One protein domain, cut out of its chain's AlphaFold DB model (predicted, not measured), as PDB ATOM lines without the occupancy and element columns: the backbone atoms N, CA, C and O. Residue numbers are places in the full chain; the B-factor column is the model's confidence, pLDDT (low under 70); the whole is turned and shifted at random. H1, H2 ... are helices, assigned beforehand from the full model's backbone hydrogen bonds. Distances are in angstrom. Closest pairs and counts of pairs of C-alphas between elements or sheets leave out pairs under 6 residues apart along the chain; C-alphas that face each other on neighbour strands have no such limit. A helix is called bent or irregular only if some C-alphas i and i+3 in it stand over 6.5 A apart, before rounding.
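AT A GLANCE: This is residues 2 to 14 and 24 to 184 of the 444 residues of an uncharacterized protein of Paxillus involutus ATCC 200175 (UniProt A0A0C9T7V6). Four helices side by side, H2, H4, H6 and H8, run the same way as one layer; H3, the bent H5 and H7 run back over one side of it as a second layer. The short H1 packs on H2 at one end. The printed part has 174 residues with eight named helices, H1 to H8 in chain order, and no named strand: all helix. It is compact, with a radius of gyration of the C-alphas of 16.1 A, and spans 50 by 44 by 27 A.

IN THESE COORDINATES: H2, residues 34 to 52, measures 26.1 A and begins at C-alpha 34 (0.295, -12.614, -41.338). H5, residues 109 to 127, was assigned as one helix by its hydrogen bonds but is bent: C-alphas 117 and 120 are 8.3 A apart, and its arms H5a, residues 109 to 117, and H5b, residues 120 to 127, stand about perpendicular at 82 degrees. H4 is residues 88 to 105, 25.7 A; H6, 131 to 146, 22.1 A; H8, 167 to 183, 24.0 A, ending at C-alpha 183 (9.806, 22.997, -16.669). H3, 59 to 75, is only just irregular, with C-alphas 62 and 65 6.9 A apart; H7, 152 to 163, is irregular, with C-alphas 160 and 163 7.3 A apart. H1 is residues 2 to 9.

HOW THE PARTS SIT: H2 touches H4, closest C-alphas Arg 47 and Ser 101, 5.8 A, at a shallow tilt of 11 degrees. H4 touches H6, closest C-alphas Leu 96 and Val 133, 5.3 A. H6 touches H8, closest C-alphas Ile 135 and Val 169, 5.9 A. H5b touches H7, closest C-alphas Ala 123 and Ile 157, 5.4 A. H3 and H4 form a hairpin, closest C-alphas Phe 70 and Ala 98, 5.0 A. H1 touches residues 38 to 42 of H2, closest C-alphas Leu 9 and Arg 39, 5.9 A. In H7, 0 of 8 O i to N i+4 pairs but 5 of 9 O i to N i+3 pairs are within hydrogen-bond range; in H2, H4 and H6 every O i to N i+4 pair is.

THE WHOLE: H2, H3, H4, H6, H7 and H8 form a bundle, helices side by side. Residues 15 to 23 are not printed; C-alphas 14 and 24 are 19.2 A apart across this cut. The link from H3 to H4 is long, 12 residues. The pLDDT is under 70 at residues 12 to 14 and 82 to 84.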
ATOM      1  N   ALA A   2       4.013   0.627 -55.243       86.06
ATOM      2  CA  ALA A   2       2.752   0.323 -55.944       86.06
ATOM      3  C   ALA A   2       2.056  -0.984 -55.499       86.06
ATOM      4  O   ALA A   2       0.845  -0.974 -55.308       86.06
ATOM      5  N   PHE A   3       2.814  -2.065 -55.268       90.06
ATOM      6  CA  PHE A   3       2.301  -3.317 -54.693       90.06
ATOM      7  C   PHE A   3       1.691  -3.115 -53.294       90.06
ATOM      8  O   PHE A   3       0.517  -3.407 -53.095       90.06
ATOM      9  N   LEU A   4       2.457  -2.539 -52.356       89.88
ATOM     10  CA  LEU A   4       2.010  -2.290 -50.977       89.88
ATOM     11  C   LEU A   4       0.692  -1.504 -50.935       89.88
ATOM     12  O   LEU A   4      -0.214  -1.876 -50.203       89.88
ATOM     13  N   ILE A   5       0.552  -0.463 -51.760       84.31
ATOM     14  CA  ILE A   5      -0.672   0.346 -51.794       84.31
ATOM     15  C   ILE A   5      -1.806  -0.412 -52.506       84.31
ATOM     16  O   ILE A   5      -2.834  -0.689 -51.900       84.31
ATOM     17  N   LYS A   6      -1.629  -0.791 -53.781       84.88
ATOM     18  CA  LYS A   6      -2.733  -1.285 -54.631       84.88
ATOM     19  C   LYS A   6      -3.116  -2.753 -54.429       84.88
ATOM     20  O   LYS A   6      -4.188  -3.144 -54.876       84.88
ATOM     21  N   LYS A   7      -2.233  -3.584 -53.866       85.44
ATOM     22  CA  LYS A   7      -2.474  -5.026 -53.681       85.44
ATOM     23  C   LYS A   7      -2.654  -5.417 -52.220       85.44
ATOM     24  O   LYS A   7      -3.474  -6.285 -51.969       85.44
ATOM     25  N   LEU A   8      -1.934  -4.775 -51.298       87.44
ATOM     26  CA  LEU A   8      -1.932  -5.131 -49.874       87.44
ATOM     27  C   LEU A   8      -2.795  -4.197 -49.008       87.44
ATOM     28  O   LEU A   8      -3.569  -4.672 -48.189       87.44
ATOM     29  N   LEU A   9      -2.699  -2.876 -49.183       86.06
ATOM     30  CA  LEU A   9      -3.479  -1.919 -48.385       86.06
ATOM     31  C   LEU A   9      -4.900  -1.718 -48.928       86.06
ATOM     32  O   LEU A   9      -5.846  -1.735 -48.151       86.06
ATOM     33  N   MET A  10      -5.049  -1.573 -50.249       81.75
ATOM     34  CA  MET A  10      -6.341  -1.444 -50.948       81.75
ATOM     35  C   MET A  10      -6.851  -2.777 -51.530       81.75
ATOM     36  O   MET A  10      -7.781  -2.789 -52.339       81.75
ATOM     37  N   GLY A  11      -6.212  -3.900 -51.188       76.31
ATOM     38  CA  GLY A  11      -6.673  -5.225 -51.594       76.31
ATOM     39  C   GLY A  11      -7.955  -5.600 -50.855       76.31
ATOM     40  O   GLY A  11      -8.054  -5.383 -49.651       76.31
ATOM     41  N   ARG A  12      -8.929  -6.188 -51.561       68.12
ATOM     42  CA  ARG A  12     -10.044  -6.877 -50.901       68.12
ATOM     43  C   ARG A  12      -9.542  -8.235 -50.434       68.12
ATOM     44  O   ARG A  12      -9.243  -9.088 -51.266       68.12
ATOM     45  N   TYR A  13      -9.466  -8.407 -49.124       67.19
ATOM     46  CA  TYR A  13      -9.283  -9.701 -48.488       67.19
ATOM     47  C   TYR A  13     -10.653 -10.187 -48.023       67.19
ATOM     48  O   TYR A  13     -11.471  -9.389 -47.568       67.19
ATOM     49  N   GLN A  14     -10.927 -11.474 -48.208       60.50
ATOM     50  CA  GLN A  14     -12.044 -12.113 -47.526       60.50
ATOM     51  C   GLN A  14     -11.593 -12.382 -46.090       60.50
ATOM     52  O   GLN A  14     -10.452 -12.802 -45.892       60.50
ATOM     53  N   ASP A  24     -14.127  -8.199 -29.360       81.19
ATOM     54  CA  ASP A  24     -12.894  -7.528 -28.941       81.19
ATOM     55  C   ASP A  24     -12.418  -6.602 -30.072       81.19
ATOM     56  O   ASP A  24     -12.264  -7.014 -31.227       81.19
ATOM     57  N   ASP A  25     -12.179  -5.330 -29.752       88.19
ATOM     58  CA  ASP A  25     -11.718  -4.333 -30.718       88.19
ATOM     59  C   ASP A  25     -10.190  -4.283 -30.877       88.19
ATOM     60  O   ASP A  25      -9.678  -3.447 -31.633       88.19
ATOM     61  N   TRP A  26      -9.464  -5.196 -30.224       93.50
ATOM     62  CA  TRP A  26      -8.010  -5.297 -30.232       93.50
ATOM     63  C   TRP A  26      -7.490  -6.709 -30.548       93.50
ATOM     64  O   TRP A  26      -8.190  -7.709 -30.454       93.50
ATOM     65  N   VAL A  27      -6.218  -6.768 -30.946       91.44
ATOM     66  CA  VAL A  27      -5.427  -7.993 -31.108       91.44
ATOM     67  C   VAL A  27      -3.970  -7.657 -30.782       91.44
ATOM     68  O   VAL A  27      -3.466  -6.599 -31.187       91.44
ATOM     69  N   GLU A  28      -3.303  -8.521 -30.018       92.06
ATOM     70  CA  GLU A  28      -1.906  -8.319 -29.620       92.06
ATOM     71  C   GLU A  28      -0.932  -8.706 -30.741       92.06
ATOM     72  O   GLU A  28      -1.280  -9.420 -31.681       92.06
ATOM     73  N   ASP A  29       0.297  -8.183 -30.678       89.44
ATOM     74  CA  ASP A  29       1.243  -8.255 -31.801       89.44
ATOM     75  C   ASP A  29       1.626  -9.688 -32.225       89.44
ATOM     76  O   ASP A  29       1.918  -9.891 -33.405       89.44
ATOM     77  N   ASP A  30       1.579 -10.654 -31.302       90.62
ATOM     78  CA  ASP A  30       1.889 -12.071 -31.549       90.62
ATOM     79  C   ASP A  30       0.708 -12.862 -32.157       90.62
ATOM     80  O   ASP A  30       0.932 -13.837 -32.876       90.62
ATOM     81  N   ASP A  31      -0.537 -12.427 -31.921       88.69
ATOM     82  CA  ASP A  31      -1.767 -13.092 -32.388       88.69
ATOM     83  C   ASP A  31      -2.254 -12.568 -33.758       88.69
ATOM     84  O   ASP A  31      -3.137 -13.150 -34.390       88.69
ATOM     85  N   MET A  32      -1.675 -11.467 -34.254       87.56
ATOM     86  CA  MET A  32      -2.031 -10.882 -35.552       87.56
ATOM     87  C   MET A  32      -1.747 -11.829 -36.723       87.56
ATOM     88  O   MET A  32      -0.600 -12.217 -36.975       87.56
ATOM     89  N   THR A  33      -2.759 -12.084 -37.558       88.81
ATOM     90  CA  THR A  33      -2.569 -12.938 -38.739       88.81
ATOM     91  C   THR A  33      -1.551 -12.319 -39.718       88.81
ATOM     92  O   THR A  33      -1.425 -11.087 -39.804       88.81
ATOM     93  N   PRO A  34      -0.807 -13.123 -40.512       90.25
ATOM     94  CA  PRO A  34       0.295 -12.614 -41.338       90.25
ATOM     95  C   PRO A  34      -0.093 -11.478 -42.297       90.25
ATOM     96  O   PRO A  34       0.733 -10.615 -42.604       90.25
ATOM     97  N   ILE A  35      -1.352 -11.440 -42.748       87.56
ATOM     98  CA  ILE A  35      -1.866 -10.378 -43.617       87.56
ATOM     99  C   ILE A  35      -2.129  -9.062 -42.863       87.56
ATOM    100  O   ILE A  35      -1.830  -7.987 -43.390       87.56
ATOM    101  N   GLN A  36      -2.616  -9.126 -41.622       87.25
ATOM    102  CA  GLN A  36      -2.817  -7.960 -40.754       87.25
ATOM    103  C   GLN A  36      -1.458  -7.320 -40.426       87.25
ATOM    104  O   GLN A  36      -1.233  -6.132 -40.685       87.25
ATOM    105  N   SER A  37      -0.505  -8.153 -39.997       91.44
ATOM    106  CA  SER A  37       0.899  -7.797 -39.775       91.44
ATOM    107  C   SER A  37       1.535  -7.152 -41.012       91.44
ATOM    108  O   SER A  37       2.151  -6.087 -40.916       91.44
ATOM    109  N   ALA A  38       1.323  -7.719 -42.206       92.75
ATOM    110  CA  ALA A  38       1.816  -7.149 -43.459       92.75
ATOM    111  C   ALA A  38       1.210  -5.767 -43.779       92.75
ATOM    112  O   ALA A  38       1.942  -4.874 -44.218       92.75
ATOM    113  N   ARG A  39      -0.091  -5.541 -43.536       91.31
ATOM    114  CA  ARG A  39      -0.738  -4.224 -43.734       91.31
ATOM    115  C   ARG A  39      -0.149  -3.166 -42.793       91.31
ATOM    116  O   ARG A  39       0.229  -2.088 -43.250       91.31
ATOM    117  N   ILE A  40       0.042  -3.493 -41.515       93.38
ATOM    118  CA  ILE A  40       0.662  -2.602 -40.517       93.38
ATOM    119  C   ILE A  40       2.124  -2.288 -40.883       93.38
ATOM    120  O   ILE A  40       2.543  -1.126 -40.852       93.38
ATOM    121  N   LEU A  41       2.899  -3.292 -41.306       95.25
ATOM    122  CA  LEU A  41       4.266  -3.104 -41.803       95.25
ATOM    123  C   LEU A  41       4.306  -2.234 -43.069       95.25
ATOM    124  O   LEU A  41       5.172  -1.366 -43.183       95.25
ATOM    125  N   ALA A  42       3.350  -2.381 -43.989       96.00
ATOM    126  CA  ALA A  42       3.250  -1.533 -45.176       96.00
ATOM    127  C   ALA A  42       3.030  -0.052 -44.817       96.00
ATOM    128  O   ALA A  42       3.656   0.819 -45.428       96.00
ATOM    129  N   LEU A  43       2.219   0.246 -43.794       96.81
ATOM    130  CA  LEU A  43       2.076   1.603 -43.252       96.81
ATOM    131  C   LEU A  43       3.397   2.120 -42.644       96.81
ATOM    132  O   LEU A  43       3.824   3.231 -42.976       96.81
ATOM    133  N   LYS A  44       4.097   1.305 -41.833       96.94
ATOM    134  CA  LYS A  44       5.434   1.637 -41.286       96.94
ATOM    135  C   LYS A  44       6.446   1.943 -42.407       96.94
ATOM    136  O   LYS A  44       7.181   2.926 -42.315       96.94
ATOM    137  N   VAL A  45       6.439   1.178 -43.504       97.75
ATOM    138  CA  VAL A  45       7.285   1.412 -44.695       97.75
ATOM    139  C   VAL A  45       6.916   2.711 -45.419       97.75
ATOM    140  O   VAL A  45       7.812   3.464 -45.803       97.75
ATOM    141  N   CYS A  46       5.625   3.024 -45.579       97.25
ATOM    142  CA  CYS A  46       5.188   4.284 -46.194       97.25
ATOM    143  C   CYS A  46       5.672   5.501 -45.386       97.25
ATOM    144  O   CYS A  46       6.233   6.436 -45.960       97.25
ATOM    145  N   ARG A  47       5.536   5.453 -44.054       97.75
ATOM    146  CA  ARG A  47       6.067   6.459 -43.119       97.75
ATOM    147  C   ARG A  47       7.585   6.605 -43.242       97.75
ATOM    148  O   ARG A  47       8.076   7.708 -43.475       97.75
ATOM    149  N   ASN A  48       8.327   5.502 -43.121       98.00
ATOM    150  CA  ASN A  48       9.792   5.519 -43.151       98.00
ATOM    151  C   ASN A  48      10.330   6.030 -44.498       98.00
ATOM    152  O   ASN A  48      11.304   6.777 -44.515       98.00
ATOM    153  N   ARG A  49       9.662   5.720 -45.621       96.75
ATOM    154  CA  ARG A  49       9.996   6.302 -46.928       96.75
ATOM    155  C   ARG A  49       9.856   7.826 -46.932       96.75
ATOM    156  O   ARG A  49      10.726   8.494 -47.475       96.75
ATOM    157  N   CYS A  50       8.789   8.378 -46.359       97.62
ATOM    158  CA  CYS A  50       8.595   9.830 -46.332       97.62
ATOM    159  C   CYS A  50       9.650  10.525 -45.457       97.62
ATOM    160  O   CYS A  50      10.152  11.572 -45.844       97.62
ATOM    161  N   LEU A  51      10.046   9.910 -44.335       97.25
ATOM    162  CA  LEU A  51      11.151  10.397 -43.498       97.25
ATOM    163  C   LEU A  51      12.502  10.348 -44.233       97.25
ATOM    164  O   LEU A  51      13.232  11.332 -44.221       97.25
ATOM    165  N   ALA A  52      12.809   9.256 -44.941       97.06
ATOM    166  CA  ALA A  52      14.045   9.130 -45.724       97.06
ATOM    167  C   ALA A  52      14.145  10.136 -46.891       97.06
ATOM    168  O   ALA A  52      15.243  10.475 -47.319       97.06
ATOM    169  N   HIS A  53      13.008  10.622 -47.399       95.75
ATOM    170  CA  HIS A  53      12.938  11.680 -48.418       95.75
ATOM    171  C   HIS A  53      12.729  13.086 -47.823       95.75
ATOM    172  O   HIS A  53      12.609  14.033 -48.586       95.75
ATOM    173  N   ALA A  54      12.697  13.270 -46.498       94.94
ATOM    174  CA  ALA A  54      12.299  14.545 -45.879       94.94
ATOM    175  C   ALA A  54      13.206  15.744 -46.220       94.94
ATOM    176  O   ALA A  54      12.732  16.878 -46.210       94.94
ATOM    177  N   SER A  55      14.478  15.494 -46.541       94.00
ATOM    178  CA  SER A  55      15.463  16.521 -46.918       94.00
ATOM    179  C   SER A  55      15.624  16.706 -48.435       94.00
ATOM    180  O   SER A  55      16.530  17.422 -48.854       94.00
ATOM    181  N   SER A  56      14.814  16.043 -49.272       95.00
ATOM    182  CA  SER A  56      14.884  16.181 -50.735       95.00
ATOM    183  C   SER A  56      13.914  17.244 -51.258       95.00
ATOM    184  O   SER A  56      12.873  17.512 -50.662       95.00
ATOM    185  N   GLU A  57      14.215  17.839 -52.414       92.81
ATOM    186  CA  GLU A  57      13.348  18.858 -53.034       92.81
ATOM    187  C   GLU A  57      11.940  18.316 -53.354       92.81
ATOM    188  O   GLU A  57      10.955  19.045 -53.278       92.81
ATOM    189  N   THR A  58      11.830  17.010 -53.626       93.44
ATOM    190  CA  THR A  58      10.570  16.296 -53.902       93.44
ATOM    191  C   THR A  58       9.920  15.686 -52.651       93.44
ATOM    192  O   THR A  58       8.993  14.877 -52.763       93.44
ATOM    193  N   ALA A  59      10.353  16.071 -51.441       95.31
ATOM    194  CA  ALA A  59       9.820  15.560 -50.173       95.31
ATOM    195  C   ALA A  59       8.284  15.629 -50.101       95.31
ATOM    196  O   ALA A  59       7.632  14.663 -49.698       95.31
ATOM    197  N   LEU A  60       7.693  16.755 -50.521       96.31
ATOM    198  CA  LEU A  60       6.240  16.951 -50.513       96.31
ATOM    199  C   LEU A  60       5.515  16.110 -51.572       96.31
ATOM    200  O   LEU A  60       4.415  15.634 -51.287       96.31
ATOM    201  N   ASP A  61       6.116  15.859 -52.735       95.81
ATOM    202  CA  ASP A  61       5.529  15.005 -53.779       95.81
ATOM    203  C   ASP A  61       5.489  13.537 -53.337       95.81
ATOM    204  O   ASP A  61       4.507  12.826 -53.564       95.81
ATOM    205  N   VAL A  62       6.544  13.084 -52.649       94.81
ATOM    206  CA  VAL A  62       6.621  11.738 -52.064       94.81
ATOM    207  C   VAL A  62       5.667  11.595 -50.874       94.81
ATOM    208  O   VAL A  62       5.017  10.555 -50.740       94.81
ATOM    209  N   ALA A  63       5.574  12.613 -50.013       96.38
ATOM    210  CA  ALA A  63       4.812  12.538 -48.771       96.38
ATOM    211  C   ALA A  63       3.310  12.793 -48.943       96.38
ATOM    212  O   ALA A  63       2.514  12.073 -48.346       96.38
ATOM    213  N   THR A  64       2.883  13.769 -49.750       95.75
ATOM    214  CA  THR A  64       1.469  14.200 -49.811       95.75
ATOM    215  C   THR A  64       0.475  13.059 -50.096       95.75
ATOM    216  O   THR A  64      -0.552  13.005 -49.412       95.75
ATOM    217  N   PRO A  65       0.735  12.104 -51.016       94.62
ATOM    218  CA  PRO A  65      -0.152  10.955 -51.218       94.62
ATOM    219  C   PRO A  65      -0.241  10.035 -49.989       94.62
ATOM    220  O   PRO A  65      -1.313   9.522 -49.682       94.62
ATOM    221  N   VAL A  66       0.871   9.852 -49.268       95.81
ATOM    222  CA  VAL A  66       0.955   9.020 -48.056       95.81
ATOM    223  C   VAL A  66       0.293   9.711 -46.858       95.81
ATOM    224  O   VAL A  66      -0.404   9.058 -46.089       95.81
ATOM    225  N   LEU A  67       0.453  11.030 -46.723       96.81
ATOM    226  CA  LEU A  67      -0.218  11.827 -45.694       96.81
ATOM    227  C   LEU A  67      -1.740  11.764 -45.858       96.81
ATOM    228  O   LEU A  67      -2.432  11.446 -44.897       96.81
ATOM    229  N   LYS A  68      -2.246  11.955 -47.086       94.56
ATOM    230  CA  LYS A  68      -3.673  11.779 -47.397       94.56
ATOM    231  C   LYS A  68      -4.153  10.364 -47.075       94.56
ATOM    232  O   LYS A  68      -5.149  10.222 -46.383       94.56
ATOM    233  N   MET A  69      -3.413   9.334 -47.494       94.62
ATOM    234  CA  MET A  69      -3.724   7.929 -47.191       94.62
ATOM    235  C   MET A  69      -3.864   7.664 -45.679       94.62
ATOM    236  O   MET A  69      -4.762   6.928 -45.279       94.62
ATOM    237  N   PHE A  70      -3.022   8.273 -44.835       96.81
ATOM    238  CA  PHE A  70      -3.159   8.165 -43.378       96.81
ATOM    239  C   PHE A  70      -4.337   8.972 -42.815       96.81
ATOM    240  O   PHE A  70      -5.009   8.473 -41.919       96.81
ATOM    241  N   SER A  71      -4.618  10.178 -43.318       94.56
ATOM    242  CA  SER A  71      -5.794  10.959 -42.893       94.56
ATOM    243  C   SER A  71      -7.105  10.241 -43.235       94.56
ATOM    244  O   SER A  71      -7.948  10.077 -42.360       94.56
ATOM    245  N   THR A  72      -7.213   9.686 -44.447       92.62
ATOM    246  CA  THR A  72      -8.351   8.869 -44.898       92.62
ATOM    247  C   THR A  72      -8.589   7.646 -44.000       92.62
ATOM    248  O   THR A  72      -9.739   7.322 -43.718       92.62
ATOM    249  N   LEU A  73      -7.532   7.002 -43.481       94.31
ATOM    250  CA  LEU A  73      -7.677   5.913 -42.502       94.31
ATOM    251  C   LEU A  73      -8.278   6.371 -41.165       94.31
ATOM    252  O   LEU A  73      -8.935   5.569 -40.509       94.31
ATOM    253  N   LEU A  74      -8.068   7.619 -40.738       94.88
ATOM    254  CA  LEU A  74      -8.690   8.149 -39.516       94.88
ATOM    255  C   LEU A  74     -10.132   8.605 -39.778       94.88
ATOM    256  O   LEU A  74     -11.024   8.283 -38.999       94.88
ATOM    257  N   GLU A  75     -10.367   9.270 -40.911       91.44
ATOM    258  CA  GLU A  75     -11.688   9.717 -41.384       91.44
ATOM    259  C   GLU A  75     -12.676   8.558 -41.610       91.44
ATOM    260  O   GLU A  75     -13.875   8.713 -41.391       91.44
ATOM    261  N   HIS A  76     -12.184   7.382 -42.013       90.44
ATOM    262  CA  HIS A  76     -12.986   6.171 -42.226       90.44
ATOM    263  C   HIS A  76     -12.678   5.058 -41.208       90.44
ATOM    264  O   HIS A  76     -12.682   3.872 -41.542       90.44
ATOM    265  N   TYR A  77     -12.416   5.439 -39.953       90.25
ATOM    266  CA  TYR A  77     -12.384   4.550 -38.780       90.25
ATOM    267  C   TYR A  77     -11.464   3.309 -38.882       90.25
ATOM    268  O   TYR A  77     -11.690   2.301 -38.212       90.25
ATOM    269  N   GLY A  78     -10.382   3.390 -39.657       90.38
ATOM    270  CA  GLY A  78      -9.383   2.330 -39.857       90.38
ATOM    271  C   GLY A  78      -9.416   1.681 -41.241       90.38
ATOM    272  O   GLY A  78      -8.615   0.788 -41.507       90.38
ATOM    273  N   SER A  79     -10.315   2.131 -42.117       87.50
ATOM    274  CA  SER A  79     -10.567   1.566 -43.443       87.50
ATOM    275  C   SER A  79     -10.247   2.542 -44.586       87.50
ATOM    276  O   SER A  79     -10.109   3.745 -44.384       87.50
ATOM    277  N   TYR A  80     -10.170   2.025 -45.816       80.94
ATOM    278  CA  TYR A  80     -10.139   2.812 -47.059       80.94
ATOM    279  C   TYR A  80     -11.511   2.939 -47.755       80.94
ATOM    280  O   TYR A  80     -11.606   3.595 -48.789       80.94
ATOM    281  N   SER A  81     -12.559   2.299 -47.225       70.19
ATOM    282  CA  SER A  81     -13.959   2.454 -47.658       70.19
ATOM    283  C   SER A  81     -14.915   2.134 -46.508       70.19
ATOM    284  O   SER A  81     -14.605   1.275 -45.681       70.19
ATOM    285  N   ALA A  82     -16.099   2.746 -46.478       61.56
ATOM    286  CA  ALA A  82     -17.140   2.377 -45.514       61.56
ATOM    287  C   ALA A  82     -17.514   0.883 -45.628       61.56
ATOM    288  O   ALA A  82     -17.612   0.189 -44.620       61.56
ATOM    289  N   ASP A  83     -17.601   0.367 -46.858       64.38
ATOM    290  CA  ASP A  83     -18.028  -1.007 -47.174       64.38
ATOM    291  C   ASP A  83     -16.913  -2.071 -47.064       64.38
ATOM    292  O   ASP A  83     -17.005  -3.138 -47.678       64.38
ATOM    293  N   ALA A  84     -15.804  -1.790 -46.370       67.88
ATOM    294  CA  ALA A  84     -14.705  -2.753 -46.261       67.88
ATOM    295  C   ALA A  84     -14.971  -3.812 -45.166       67.88
ATOM    296  O   ALA A  84     -15.176  -3.433 -44.002       67.88
ATOM    297  N   PRO A  85     -14.868  -5.120 -45.487       72.31
ATOM    298  CA  PRO A  85     -15.015  -6.227 -44.537       72.31
ATOM    299  C   PRO A  85     -13.743  -6.426 -43.686       72.31
ATOM    300  O   PRO A  85     -13.254  -7.534 -43.511       72.31
ATOM    301  N   ASP A  86     -13.158  -5.332 -43.196       79.81
ATOM    302  CA  ASP A  86     -12.077  -5.382 -42.210       79.81
ATOM    303  C   ASP A  86     -12.688  -5.557 -40.809       79.81
ATOM    304  O   ASP A  86     -13.616  -4.822 -40.456       79.81
ATOM    305  N   SER A  87     -12.176  -6.489 -40.001       84.19
ATOM    306  CA  SER A  87     -12.670  -6.725 -38.633       84.19
ATOM    307  C   SER A  87     -12.407  -5.523 -37.697       84.19
ATOM    308  O   SER A  87     -11.556  -4.674 -38.010       84.19
ATOM    309  N   PRO A  88     -13.107  -5.411 -36.545       87.94
ATOM    310  CA  PRO A  88     -12.895  -4.329 -35.576       87.94
ATOM    311  C   PRO A  88     -11.430  -4.205 -35.138       87.94
ATOM    312  O   PRO A  88     -10.856  -3.115 -35.209       87.94
ATOM    313  N   GLN A  89     -10.800  -5.338 -34.819       88.81
ATOM    314  CA  GLN A  89      -9.384  -5.462 -34.467       88.81
ATOM    315  C   GLN A  89      -8.463  -4.845 -35.532       88.81
ATOM    316  O   GLN A  89      -7.628  -3.984 -35.239       88.81
ATOM    317  N   VAL A  90      -8.648  -5.225 -36.803       88.12
ATOM    318  CA  VAL A  90      -7.851  -4.704 -37.927       88.12
ATOM    319  C   VAL A  90      -8.052  -3.202 -38.084       88.12
ATOM    320  O   VAL A  90      -7.072  -2.468 -38.230       88.12
ATOM    321  N   LYS A  91      -9.298  -2.728 -37.995       91.56
ATOM    322  CA  LYS A  91      -9.630  -1.300 -38.036       91.56
ATOM    323  C   LYS A  91      -8.905  -0.533 -36.918       91.56
ATOM    324  O   LYS A  91      -8.230   0.450 -37.220       91.56
ATOM    325  N   SER A  92      -8.930  -1.005 -35.669       95.12
ATOM    326  CA  SER A  92      -8.228  -0.377 -34.533       95.12
ATOM    327  C   SER A  92      -6.710  -0.323 -34.722       95.12
ATOM    328  O   SER A  92      -6.097   0.743 -34.592       95.12
ATOM    329  N   ARG A  93      -6.087  -1.440 -35.118       95.56
ATOM    330  CA  ARG A  93      -4.639  -1.509 -35.387       95.56
ATOM    331  C   ARG A  93      -4.230  -0.584 -36.547       95.56
ATOM    332  O   ARG A  93      -3.189   0.075 -36.479       95.56
ATOM    333  N   MET A  94      -5.069  -0.467 -37.581       95.12
ATOM    334  CA  MET A  94      -4.872   0.448 -38.714       95.12
ATOM    335  C   MET A  94      -5.023   1.928 -38.317       95.12
ATOM    336  O   MET A  94      -4.166   2.727 -38.707       95.12
ATOM    337  N   ARG A  95      -6.030   2.298 -37.501       96.69
ATOM    338  CA  ARG A  95      -6.179   3.661 -36.939       96.69
ATOM    339  C   ARG A  95      -4.934   4.065 -36.154       96.69
ATOM    340  O   ARG A  95      -4.312   5.082 -36.466       96.69
ATOM    341  N   LEU A  96      -4.503   3.231 -35.202       98.12
ATOM    342  CA  LEU A  96      -3.310   3.497 -34.395       98.12
ATOM    343  C   LEU A  96      -2.059   3.673 -35.260       98.12
ATOM    344  O   LEU A  96      -1.321   4.646 -35.092       98.12
ATOM    345  N   GLN A  97      -1.806   2.757 -36.200       98.00
ATOM    346  CA  GLN A  97      -0.612   2.833 -37.038       98.00
ATOM    347  C   GLN A  97      -0.647   4.048 -37.983       98.00
ATOM    348  O   GLN A  97       0.409   4.638 -38.231       98.00
ATOM    349  N   ALA A  98      -1.815   4.475 -38.472       98.12
ATOM    350  CA  ALA A  98      -1.957   5.720 -39.227       98.12
ATOM    351  C   ALA A  98      -1.656   6.951 -38.355       98.12
ATOM    352  O   ALA A  98      -0.774   7.742 -38.695       98.12
ATOM    353  N   ALA A  99      -2.300   7.072 -37.190       98.50
ATOM    354  CA  ALA A  99      -2.122   8.207 -36.286       98.50
ATOM    355  C   ALA A  99      -0.685   8.319 -35.753       98.50
ATOM    356  O   ALA A  99      -0.071   9.384 -35.822       98.50
ATOM    357  N   VAL A 100      -0.082   7.208 -35.317       98.50
ATOM    358  CA  VAL A 100       1.330   7.168 -34.902       98.50
ATOM    359  C   VAL A 100       2.261   7.515 -36.069       98.50
ATOM    360  O   VAL A 100       3.288   8.160 -35.851       98.50
ATOM    361  N   SER A 101       1.921   7.164 -37.314       98.62
ATOM    362  CA  SER A 101       2.707   7.587 -38.485       98.62
ATOM    363  C   SER A 101       2.611   9.092 -38.730       98.62
ATOM    364  O   SER A 101       3.640   9.728 -38.958       98.62
ATOM    365  N   LEU A 102       1.416   9.673 -38.609       98.56
ATOM    366  CA  LEU A 102       1.197  11.116 -38.713       98.56
ATOM    367  C   LEU A 102       1.921  11.896 -37.605       98.56
ATOM    368  O   LEU A 102       2.493  12.944 -37.900       98.56
ATOM    369  N   LEU A 103       1.996  11.378 -36.372       98.38
ATOM    370  CA  LEU A 103       2.828  11.972 -35.313       98.38
ATOM    371  C   LEU A 103       4.309  12.039 -35.720       98.38
ATOM    372  O   LEU A 103       4.919  13.100 -35.642       98.38
ATOM    373  N   HIS A 104       4.890  10.935 -36.198       98.44
ATOM    374  CA  HIS A 104       6.308  10.913 -36.582       98.44
ATOM    375  C   HIS A 104       6.590  11.816 -37.793       98.44
ATOM    376  O   HIS A 104       7.614  12.493 -37.830       98.44
ATOM    377  N   LEU A 105       5.674  11.877 -38.764       98.50
ATOM    378  CA  LEU A 105       5.811  12.759 -39.926       98.50
ATOM    379  C   LEU A 105       5.615  14.235 -39.555       98.50
ATOM    380  O   LEU A 105       6.270  15.092 -40.136       98.50
ATOM    381  N   SER A 106       4.819  14.532 -38.524       98.25
ATOM    382  CA  SER A 106       4.659  15.887 -37.974       98.25
ATOM    383  C   SER A 106       5.911  16.440 -37.281       98.25
ATOM    384  O   SER A 106       5.891  17.591 -36.847       98.25
ATOM    385  N   THR A 107       6.997  15.662 -37.186       97.81
ATOM    386  CA  THR A 107       8.309  16.168 -36.749       97.81
ATOM    387  C   THR A 107       9.056  16.932 -37.851       97.81
ATOM    388  O   THR A 107       9.967  17.700 -37.557       97.81
ATOM    389  N   ILE A 108       8.633  16.784 -39.113       97.75
ATOM    390  CA  ILE A 108       9.114  17.561 -40.261       97.75
ATOM    391  C   ILE A 108       8.118  18.695 -40.527       97.75
ATOM    392  O   ILE A 108       6.961  18.433 -40.854       97.75
ATOM    393  N   GLU A 109       8.542  19.958 -40.418       95.25
ATOM    394  CA  GLU A 109       7.628  21.113 -40.484       95.25
ATOM    395  C   GLU A 109       6.803  21.162 -41.784       95.25
ATOM    396  O   GLU A 109       5.592  21.397 -41.745       95.25
ATOM    397  N   ALA A 110       7.425  20.870 -42.931       95.81
ATOM    398  CA  ALA A 110       6.743  20.830 -44.226       95.81
ATOM    399  C   ALA A 110       5.585  19.812 -44.243       95.81
ATOM    400  O   ALA A 110       4.491  20.123 -44.714       95.81
ATOM    401  N   PHE A 111       5.788  18.624 -43.664       97.69
ATOM    402  CA  PHE A 111       4.746  17.601 -43.545       97.69
ATOM    403  C   PHE A 111       3.708  17.991 -42.490       97.69
ATOM    404  O   PHE A 111       2.513  17.865 -42.739       97.69
ATOM    405  N   ALA A 112       4.132  18.535 -41.346       96.69
ATOM    406  CA  ALA A 112       3.238  19.001 -40.289       96.69
ATOM    407  C   ALA A 112       2.263  20.089 -40.776       96.69
ATOM    408  O   ALA A 112       1.114  20.137 -40.333       96.69
ATOM    409  N   ASN A 113       2.693  20.947 -41.704       94.31
ATOM    410  CA  ASN A 113       1.844  21.964 -42.322       94.31
ATOM    411  C   ASN A 113       0.814  21.369 -43.302       94.31
ATOM    412  O   ASN A 113      -0.297  21.887 -43.367       94.31
ATOM    413  N   VAL A 114       1.115  20.251 -43.977       95.50
ATOM    414  CA  VAL A 114       0.114  19.479 -44.744       95.50
ATOM    415  C   VAL A 114      -0.856  18.758 -43.800       95.50
ATOM    416  O   VAL A 114      -2.063  18.891 -43.948       95.50
ATOM    417  N   ILE A 115      -0.348  18.068 -42.774       96.06
ATOM    418  CA  ILE A 115      -1.157  17.347 -41.766       96.06
ATOM    419  C   ILE A 115      -2.116  18.296 -41.024       96.06
ATOM    420  O   ILE A 115      -3.193  17.890 -40.590       96.06
ATOM    421  N   SER A 116      -1.759  19.581 -40.916       91.94
ATOM    422  CA  SER A 116      -2.570  20.599 -40.239       91.94
ATOM    423  C   SER A 116      -3.958  20.822 -40.855       91.94
ATOM    424  O   SER A 116      -4.823  21.334 -40.149       91.94
ATOM    425  N   THR A 117      -4.212  20.440 -42.116       88.69
ATOM    426  CA  THR A 117      -5.553  20.573 -42.719       88.69
ATOM    427  C   THR A 117      -6.569  19.611 -42.104       88.69
ATOM    428  O   THR A 117      -7.726  19.980 -41.927       88.69
ATOM    429  N   ASN A 118      -6.122  18.409 -41.722       88.75
ATOM    430  CA  ASN A 118      -6.961  17.315 -41.220       88.75
ATOM    431  C   ASN A 118      -6.613  16.997 -39.745       88.75
ATOM    432  O   ASN A 118      -6.817  15.884 -39.262       88.75
ATOM    433  N   PHE A 119      -6.071  17.984 -39.017       95.50
ATOM    434  CA  PHE A 119      -5.550  17.832 -37.650       95.50
ATOM    435  C   PHE A 119      -6.596  17.351 -36.634       95.50
ATOM    436  O   PHE A 119      -6.228  16.683 -35.672       95.50
ATOM    437  N   ILE A 120      -7.882  17.654 -36.844       94.81
ATOM    438  CA  ILE A 120      -8.964  17.254 -35.933       94.81
ATOM    439  C   ILE A 120      -9.046  15.726 -35.813       94.81
ATOM    440  O   ILE A 120      -9.011  15.220 -34.697       94.81
ATOM    441  N   TRP A 121      -9.027  14.993 -36.931       94.75
ATOM    442  CA  TRP A 121      -9.051  13.522 -36.947       94.75
ATOM    443  C   TRP A 121      -7.856  12.896 -36.213       94.75
ATOM    444  O   TRP A 121      -8.006  11.922 -35.476       94.75
ATOM    445  N   LEU A 122      -6.673  13.504 -36.346       97.88
ATOM    446  CA  LEU A 122      -5.478  13.096 -35.604       97.88
ATOM    447  C   LEU A 122      -5.577  13.422 -34.104       97.88
ATOM    448  O   LEU A 122      -5.070  12.667 -33.283       97.88
ATOM    449  N   ALA A 123      -6.223  14.529 -33.734       98.19
ATOM    450  CA  ALA A 123      -6.414  14.915 -32.341       98.19
ATOM    451  C   ALA A 123      -7.412  13.995 -31.617       98.19
ATOM    452  O   ALA A 123      -7.083  13.465 -30.555       98.19
ATOM    453  N   ILE A 124      -8.580  13.738 -32.215       97.12
ATOM    454  CA  ILE A 124      -9.624  12.885 -31.619       97.12
ATOM    455  C   ILE A 124      -9.259  11.391 -31.604       97.12
ATOM    456  O   ILE A 124      -9.940  10.607 -30.957       97.12
ATOM    457  N   THR A 125      -8.136  10.976 -32.209       97.94
ATOM    458  CA  THR A 125      -7.600   9.609 -32.015       97.94
ATOM    459  C   THR A 125      -7.221   9.337 -30.543       97.94
ATOM    460  O   THR A 125      -7.096   8.190 -30.125       97.94
ATOM    461  N   VAL A 126      -7.087  10.372 -29.702       98.31
ATOM    462  CA  VAL A 126      -6.945  10.197 -28.243       98.31
ATOM    463  C   VAL A 126      -8.262   9.818 -27.537       98.31
ATOM    464  O   VAL A 126      -8.242   9.510 -26.351       98.31
ATOM    465  N   GLN A 127      -9.386   9.816 -28.262       97.88
ATOM    466  CA  GLN A 127     -10.739   9.443 -27.823       97.88
ATOM    467  C   GLN A 127     -11.288   8.241 -28.627       97.88
ATOM    468  O   GLN A 127     -12.493   8.024 -28.683       97.88
ATOM    469  N   ASP A 128     -10.404   7.468 -29.267       97.56
ATOM    470  CA  ASP A 128     -10.752   6.242 -29.993       97.56
ATOM    471  C   ASP A 128     -11.557   5.260 -29.110       97.56
ATOM    472  O   ASP A 128     -11.235   5.139 -27.927       97.56
ATOM    473  N   PRO A 129     -12.557   4.521 -29.632       94.94
ATOM    474  CA  PRO A 129     -13.261   3.505 -28.844       94.94
ATOM    475  C   PRO A 129     -12.297   2.527 -28.152       94.94
ATOM    476  O   PRO A 129     -12.405   2.290 -26.944       94.94
ATOM    477  N   CYS A 130     -11.268   2.085 -28.881       96.12
ATOM    478  CA  CYS A 130     -10.289   1.129 -28.394       96.12
ATOM    479  C   CYS A 130      -9.324   1.770 -27.389       96.12
ATOM    480  O   CYS A 130      -8.508   2.640 -27.725       96.12
ATOM    481  N   TYR A 131      -9.350   1.272 -26.150       96.56
ATOM    482  CA  TYR A 131      -8.428   1.679 -25.084       96.56
ATOM    483  C   TYR A 131      -6.956   1.594 -25.515       96.56
ATOM    484  O   TYR A 131      -6.179   2.523 -25.265       96.56
ATOM    485  N   HIS A 132      -6.572   0.518 -26.208       97.06
ATOM    486  CA  HIS A 132      -5.200   0.305 -26.664       97.06
ATOM    487  C   HIS A 132      -4.760   1.357 -27.689       97.06
ATOM    488  O   HIS A 132      -3.644   1.879 -27.593       97.06
ATOM    489  N   VAL A 133      -5.652   1.764 -28.604       98.06
ATOM    490  CA  VAL A 133      -5.385   2.874 -29.531       98.06
ATOM    491  C   VAL A 133      -5.125   4.162 -28.744       98.06
ATOM    492  O   VAL A 133      -4.073   4.780 -28.933       98.06
ATOM    493  N   ARG A 134      -6.005   4.522 -27.797       98.25
ATOM    494  CA  ARG A 134      -5.870   5.739 -26.972       98.25
ATOM    495  C   ARG A 134      -4.565   5.779 -26.177       98.25
ATOM    496  O   ARG A 134      -3.809   6.751 -26.276       98.25
ATOM    497  N   ILE A 135      -4.261   4.733 -25.401       97.94
ATOM    498  CA  ILE A 135      -3.093   4.733 -24.504       97.94
ATOM    499  C   ILE A 135      -1.765   4.677 -25.269       97.94
ATOM    500  O   ILE A 135      -0.811   5.360 -24.871       97.94
ATOM    501  N   ILE A 136      -1.679   3.935 -26.381       98.38
ATOM    502  CA  ILE A 136      -0.451   3.853 -27.188       98.38
ATOM    503  C   ILE A 136      -0.247   5.157 -27.973       98.38
ATOM    504  O   ILE A 136       0.864   5.702 -27.964       98.38
ATOM    505  N   PHE A 137      -1.308   5.713 -28.573       98.75
ATOM    506  CA  PHE A 137      -1.263   7.008 -29.257       98.75
ATOM    507  C   PHE A 137      -0.819   8.128 -28.307       98.75
ATOM    508  O   PHE A 137       0.175   8.805 -28.589       98.75
ATOM    509  N   LEU A 138      -1.461   8.265 -27.138       98.69
ATOM    510  CA  LEU A 138      -1.076   9.257 -26.128       98.69
ATOM    511  C   LEU A 138       0.368   9.054 -25.647       98.69
ATOM    512  O   LEU A 138       1.084  10.027 -25.427       98.69
ATOM    513  N   THR A 139       0.829   7.809 -25.501       98.56
ATOM    514  CA  THR A 139       2.204   7.520 -25.063       98.56
ATOM    515  C   THR A 139       3.242   7.968 -26.098       98.56
ATOM    516  O   THR A 139       4.216   8.630 -25.730       98.56
ATOM    517  N   LYS A 140       3.032   7.681 -27.391       98.62
ATOM    518  CA  LYS A 140       3.934   8.144 -28.463       98.62
ATOM    519  C   LYS A 140       3.843   9.666 -28.672       98.62
ATOM    520  O   LYS A 140       4.875  10.304 -28.872       98.62
ATOM    521  N   LEU A 141       2.654  10.264 -28.535       98.69
ATOM    522  CA  LEU A 141       2.449  11.718 -28.541       98.69
ATOM    523  C   LEU A 141       3.235  12.408 -27.414       98.69
ATOM    524  O   LEU A 141       4.037  13.298 -27.683       98.69
ATOM    525  N   VAL A 142       3.049  11.974 -26.162       98.31
ATOM    526  CA  VAL A 142       3.726  12.541 -24.981       98.31
ATOM    527  C   VAL A 142       5.246  12.403 -25.079       98.31
ATOM    528  O   VAL A 142       5.957  13.332 -24.703       98.31
ATOM    529  N   SER A 143       5.758  11.298 -25.629       98.25
ATOM    530  CA  SER A 143       7.193  11.122 -25.899       98.25
ATOM    531  C   SER A 143       7.730  12.196 -26.861       98.25
ATOM    532  O   SER A 143       8.652  12.934 -26.509       98.25
ATOM    533  N   LEU A 144       7.107  12.356 -28.035       98.38
ATOM    534  CA  LEU A 144       7.540  13.329 -29.047       98.38
ATOM    535  C   LEU A 144       7.357  14.789 -28.596       98.38
ATOM    536  O   LEU A 144       8.200  15.635 -28.903       98.38
ATOM    537  N   LEU A 145       6.300  15.083 -27.832       97.50
ATOM    538  CA  LEU A 145       6.074  16.391 -27.215       97.50
ATOM    539  C   LEU A 145       7.115  16.718 -26.133       97.50
ATOM    540  O   LEU A 145       7.656  17.822 -26.118       97.50
ATOM    541  N   THR A 146       7.448  15.757 -25.265       95.88
ATOM    542  CA  THR A 146       8.473  15.926 -24.217       95.88
ATOM    543  C   THR A 146       9.851  16.172 -24.837       95.88
ATOM    544  O   THR A 146      10.578  17.057 -24.391       95.88
ATOM    545  N   ALA A 147      10.167  15.473 -25.931       95.75
ATOM    546  CA  ALA A 147      11.358  15.710 -26.747       95.75
ATOM    547  C   ALA A 147      11.291  16.997 -27.605       95.75
ATOM    548  O   ALA A 147      12.222  17.270 -28.360       95.75
ATOM    549  N   ARG A 148      10.201  17.781 -27.519       94.38
ATOM    550  CA  ARG A 148       9.933  19.013 -28.291       94.38
ATOM    551  C   ARG A 148      10.026  18.840 -29.816       94.38
ATOM    552  O   ARG A 148      10.279  19.801 -30.533       94.38
ATOM    553  N   LYS A 149       9.775  17.625 -30.320       96.81
ATOM    554  CA  LYS A 149       9.845  17.274 -31.750       96.81
ATOM    555  C   LYS A 149       8.561  17.598 -32.529       96.81
ATOM    556  O   LYS A 149       8.496  17.287 -33.709       96.81
ATOM    557  N   LEU A 150       7.537  18.183 -31.903       97.69
ATOM    558  CA  LEU A 150       6.236  18.472 -32.526       97.69
ATOM    559  C   LEU A 150       5.857  19.961 -32.420       97.69
ATOM    560  O   LEU A 150       6.161  20.591 -31.404       97.69
ATOM    561  N   PRO A 151       5.131  20.526 -33.408       96.44
ATOM    562  CA  PRO A 151       4.601  21.887 -33.330       96.44
ATOM    563  C   PRO A 151       3.672  22.090 -32.127       96.44
ATOM    564  O   PRO A 151       2.884  21.207 -31.786       96.44
ATOM    565  N   THR A 152       3.667  23.293 -31.543       94.88
ATOM    566  CA  THR A 152       2.935  23.592 -30.292       94.88
ATOM    567  C   THR A 152       1.438  23.282 -30.339       94.88
ATOM    568  O   THR A 152       0.854  22.965 -29.307       94.88
ATOM    569  N   ARG A 153       0.813  23.275 -31.528       95.69
ATOM    570  CA  ARG A 153      -0.593  22.869 -31.717       95.69
ATOM    571  C   ARG A 153      -0.906  21.468 -31.166       95.69
ATOM    572  O   ARG A 153      -2.014  21.255 -30.703       95.69
ATOM    573  N   PHE A 154       0.059  20.546 -31.140       98.25
ATOM    574  CA  PHE A 154      -0.136  19.193 -30.603       98.25
ATOM    575  C   PHE A 154      -0.353  19.162 -29.076       98.25
ATOM    576  O   PHE A 154      -0.923  18.199 -28.568       98.25
ATOM    577  N   ASN A 155      -0.005  20.231 -28.345       98.00
ATOM    578  CA  ASN A 155      -0.327  20.368 -26.921       98.00
ATOM    579  C   ASN A 155      -1.830  20.566 -26.639       98.00
ATOM    580  O   ASN A 155      -2.207  20.540 -25.472       98.00
ATOM    581  N   THR A 156      -2.704  20.741 -27.642       98.38
ATOM    582  CA  THR A 156      -4.161  20.745 -27.396       98.38
ATOM    583  C   THR A 156      -4.718  19.342 -27.145       98.38
ATOM    584  O   THR A 156      -5.708  19.201 -26.434       98.38
ATOM    585  N   ILE A 157      -4.088  18.303 -27.706       98.69
ATOM    586  CA  ILE A 157      -4.602  16.924 -27.698       98.69
ATOM    587  C   ILE A 157      -4.713  16.342 -26.273       98.69
ATOM    588  O   ILE A 157      -5.753  15.764 -25.970       98.69
ATOM    589  N   PRO A 158      -3.742  16.529 -25.349       98.62
ATOM    590  CA  PRO A 158      -3.869  16.038 -23.974       98.62
ATOM    591  C   PRO A 158      -5.089  16.564 -23.203       98.62
ATOM    592  O   PRO A 158      -5.493  15.921 -22.243       98.62
ATOM    593  N   PHE A 159      -5.699  17.691 -23.594       98.62
ATOM    594  CA  PHE A 159      -6.910  18.193 -22.930       98.62
ATOM    595  C   PHE A 159      -8.187  17.449 -23.353       98.62
ATOM    596  O   PHE A 159      -9.174  17.491 -22.624       98.62
ATOM    597  N   LEU A 160      -8.168  16.721 -24.476       98.62
ATOM    598  CA  LEU A 160      -9.309  15.913 -24.923       98.62
ATOM    599  C   LEU A 160      -9.537  14.659 -24.057       98.62
ATOM    600  O   LEU A 160     -10.628  14.098 -24.057       98.62
ATOM    601  N   THR A 161      -8.555  14.238 -23.252       98.50
ATOM    602  CA  THR A 161      -8.668  13.021 -22.427       98.50
ATOM    603  C   THR A 161      -9.561  13.185 -21.189       98.50
ATOM    604  O   THR A 161      -9.528  12.328 -20.315       98.50
ATOM    605  N   ILE A 162     -10.303  14.284 -21.014       97.88
ATOM    606  CA  ILE A 162     -11.080  14.499 -19.778       97.88
ATOM    607  C   ILE A 162     -12.278  13.540 -19.646       97.88
ATOM    608  O   ILE A 162     -12.560  13.090 -18.537       97.88
ATOM    609  N   HIS A 163     -12.915  13.163 -20.764       96.81
ATOM    610  CA  HIS A 163     -14.026  12.191 -20.808       96.81
ATOM    611  C   HIS A 163     -13.561  10.733 -20.960       96.81
ATOM    612  O   HIS A 163     -14.386   9.826 -20.962       96.81
ATOM    613  N   ASP A 164     -12.253  10.499 -21.100       97.94
ATOM    614  CA  ASP A 164     -11.678   9.159 -21.239       97.94
ATOM    615  C   ASP A 164     -12.065   8.283 -20.026       97.94
ATOM    616  O   ASP A 164     -11.884   8.754 -18.897       97.94
ATOM    617  N   PRO A 165     -12.584   7.049 -20.188       96.75
ATOM    618  CA  PRO A 165     -13.042   6.244 -19.053       96.75
ATOM    619  C   PRO A 165     -11.898   5.840 -18.110       96.75
ATOM    620  O   PRO A 165     -12.038   5.869 -16.878       96.75
ATOM    621  N   GLU A 166     -10.721   5.538 -18.657       97.19
ATOM    622  CA  GLU A 166      -9.597   4.960 -17.936       97.19
ATOM    623  C   GLU A 166      -8.730   6.032 -17.268       97.19
ATOM    624  O   GLU A 166      -7.979   6.789 -17.890       97.19
ATOM    625  N   ALA A 167      -8.731   6.035 -15.932       95.56
ATOM    626  CA  ALA A 167      -7.951   6.987 -15.139       95.56
ATOM    627  C   ALA A 167      -6.443   6.995 -15.477       95.56
ATOM    628  O   ALA A 167      -5.779   8.010 -15.262       95.56
ATOM    629  N   GLY A 168      -5.898   5.908 -16.040       95.00
ATOM    630  CA  GLY A 168      -4.513   5.832 -16.519       95.00
ATOM    631  C   GLY A 168      -4.203   6.779 -17.686       95.00
ATOM    632  O   GLY A 168      -3.149   7.419 -17.679       95.00
ATOM    633  N   VAL A 169      -5.123   6.930 -18.646       97.19
ATOM    634  CA  VAL A 169      -4.958   7.841 -19.794       97.19
ATOM    635  C   VAL A 169      -5.025   9.290 -19.302       97.19
ATOM    636  O   VAL A 169      -4.089  10.067 -19.521       97.19
ATOM    637  N   ARG A 170      -6.055   9.617 -18.506       97.56
ATOM    638  CA  ARG A 170      -6.234  10.944 -17.879       97.56
ATOM    639  C   ARG A 170      -5.030  11.354 -17.030       97.56
ATOM    640  O   ARG A 170      -4.557  12.489 -17.111       97.56
ATOM    641  N   THR A 171      -4.490  10.416 -16.249       97.69
ATOM    642  CA  THR A 171      -3.292  10.630 -15.421       97.69
ATOM    643  C   THR A 171      -2.053  10.882 -16.280       97.69
ATOM    644  O   THR A 171      -1.286  11.791 -15.965       97.69
ATOM    645  N   ARG A 172      -1.859  10.151 -17.390       97.94
ATOM    646  CA  ARG A 172      -0.723  10.357 -18.308       97.94
ATOM    647  C   ARG A 172      -0.744  11.753 -18.937       97.94
ATOM    648  O   ARG A 172       0.284  12.431 -18.924       97.94
ATOM    649  N   ALA A 173      -1.901  12.201 -19.428       98.00
ATOM    650  CA  ALA A 173      -2.079  13.548 -19.973       98.00
ATOM    651  C   ALA A 173      -1.830  14.637 -18.912       98.00
ATOM    652  O   ALA A 173      -1.020  15.545 -19.118       98.00
ATOM    653  N   THR A 174      -2.451  14.487 -17.736       98.19
ATOM    654  CA  THR A 174      -2.295  15.395 -16.586       98.19
ATOM    655  C   THR A 174      -0.836  15.522 -16.147       98.19
ATOM    656  O   THR A 174      -0.349  16.632 -15.917       98.19
ATOM    657  N   ALA A 175      -0.118  14.399 -16.045       98.19
ATOM    658  CA  ALA A 175       1.284  14.361 -15.642       98.19
ATOM    659  C   ALA A 175       2.196  15.060 -16.661       98.19
ATOM    660  O   ALA A 175       3.050  15.851 -16.259       98.19
ATOM    661  N   TYR A 176       1.979  14.832 -17.963       98.19
ATOM    662  CA  TYR A 176       2.717  15.506 -19.036       98.19
ATOM    663  C   TYR A 176       2.542  17.034 -18.976       98.19
ATOM    664  O   TYR A 176       3.530  17.761 -18.854       98.19
ATOM    665  N   ILE A 177       1.298  17.529 -18.976       98.00
ATOM    666  CA  ILE A 177       1.023  18.976 -18.925       98.00
ATOM    667  C   ILE A 177       1.574  19.594 -17.629       98.00
ATOM    668  O   ILE A 177       2.213  20.649 -17.666       98.00
ATOM    669  N   SER A 178       1.418  18.911 -16.490       96.88
ATOM    670  CA  SER A 178       1.960  19.351 -15.196       96.88
ATOM    671  C   SER A 178       3.490  19.434 -15.176       96.88
ATOM    672  O   SER A 178       4.043  20.313 -14.515       96.88
ATOM    673  N   PHE A 179       4.180  18.523 -15.869       96.38
ATOM    674  CA  PHE A 179       5.637  18.517 -15.996       96.38
ATOM    675  C   PHE A 179       6.129  19.641 -16.915       96.38
ATOM    676  O   PHE A 179       7.043  20.386 -16.550       96.38
ATOM    677  N   VAL A 180       5.501  19.822 -18.080       95.69
ATOM    678  CA  VAL A 180       5.893  20.859 -19.044       95.69
ATOM    679  C   VAL A 180       5.595  22.258 -18.503       95.69
ATOM    680  O   VAL A 180       6.482  23.107 -18.500       95.69
ATOM    681  N   SER A 181       4.417  22.491 -17.914       94.38
ATOM    682  CA  SER A 181       4.068  23.791 -17.314       94.38
ATOM    683  C   SER A 181       5.078  24.249 -16.245       94.38
ATOM    684  O   SER A 181       5.387  25.440 -16.152       94.38
ATOM    685  N   LYS A 182       5.661  23.307 -15.488       93.94
ATOM    686  CA  LYS A 182       6.681  23.572 -14.453       93.94
ATOM    687  C   LYS A 182       8.118  23.670 -14.981       93.94
ATOM    688  O   LYS A 182       8.927  24.330 -14.342       93.94
ATOM    689  N   SER A 183       8.444  23.022 -16.100       94.06
ATOM    690  CA  SER A 183       9.806  22.997 -16.669       94.06
ATOM    691  C   SER A 183      10.053  24.044 -17.765       94.06
ATOM    692  O   SER A 183      11.204  24.305 -18.116       94.06
ATOM    693  N   LEU A 184       9.002  24.674 -18.299       94.75
ATOM    694  CA  LEU A 184       9.124  25.803 -19.223       94.75
ATOM    695  C   LEU A 184       9.412  27.129 -18.502       94.75
ATOM    696  O   LEU A 184       8.871  27.426 -17.435       94.75
TER     697      LEU A 184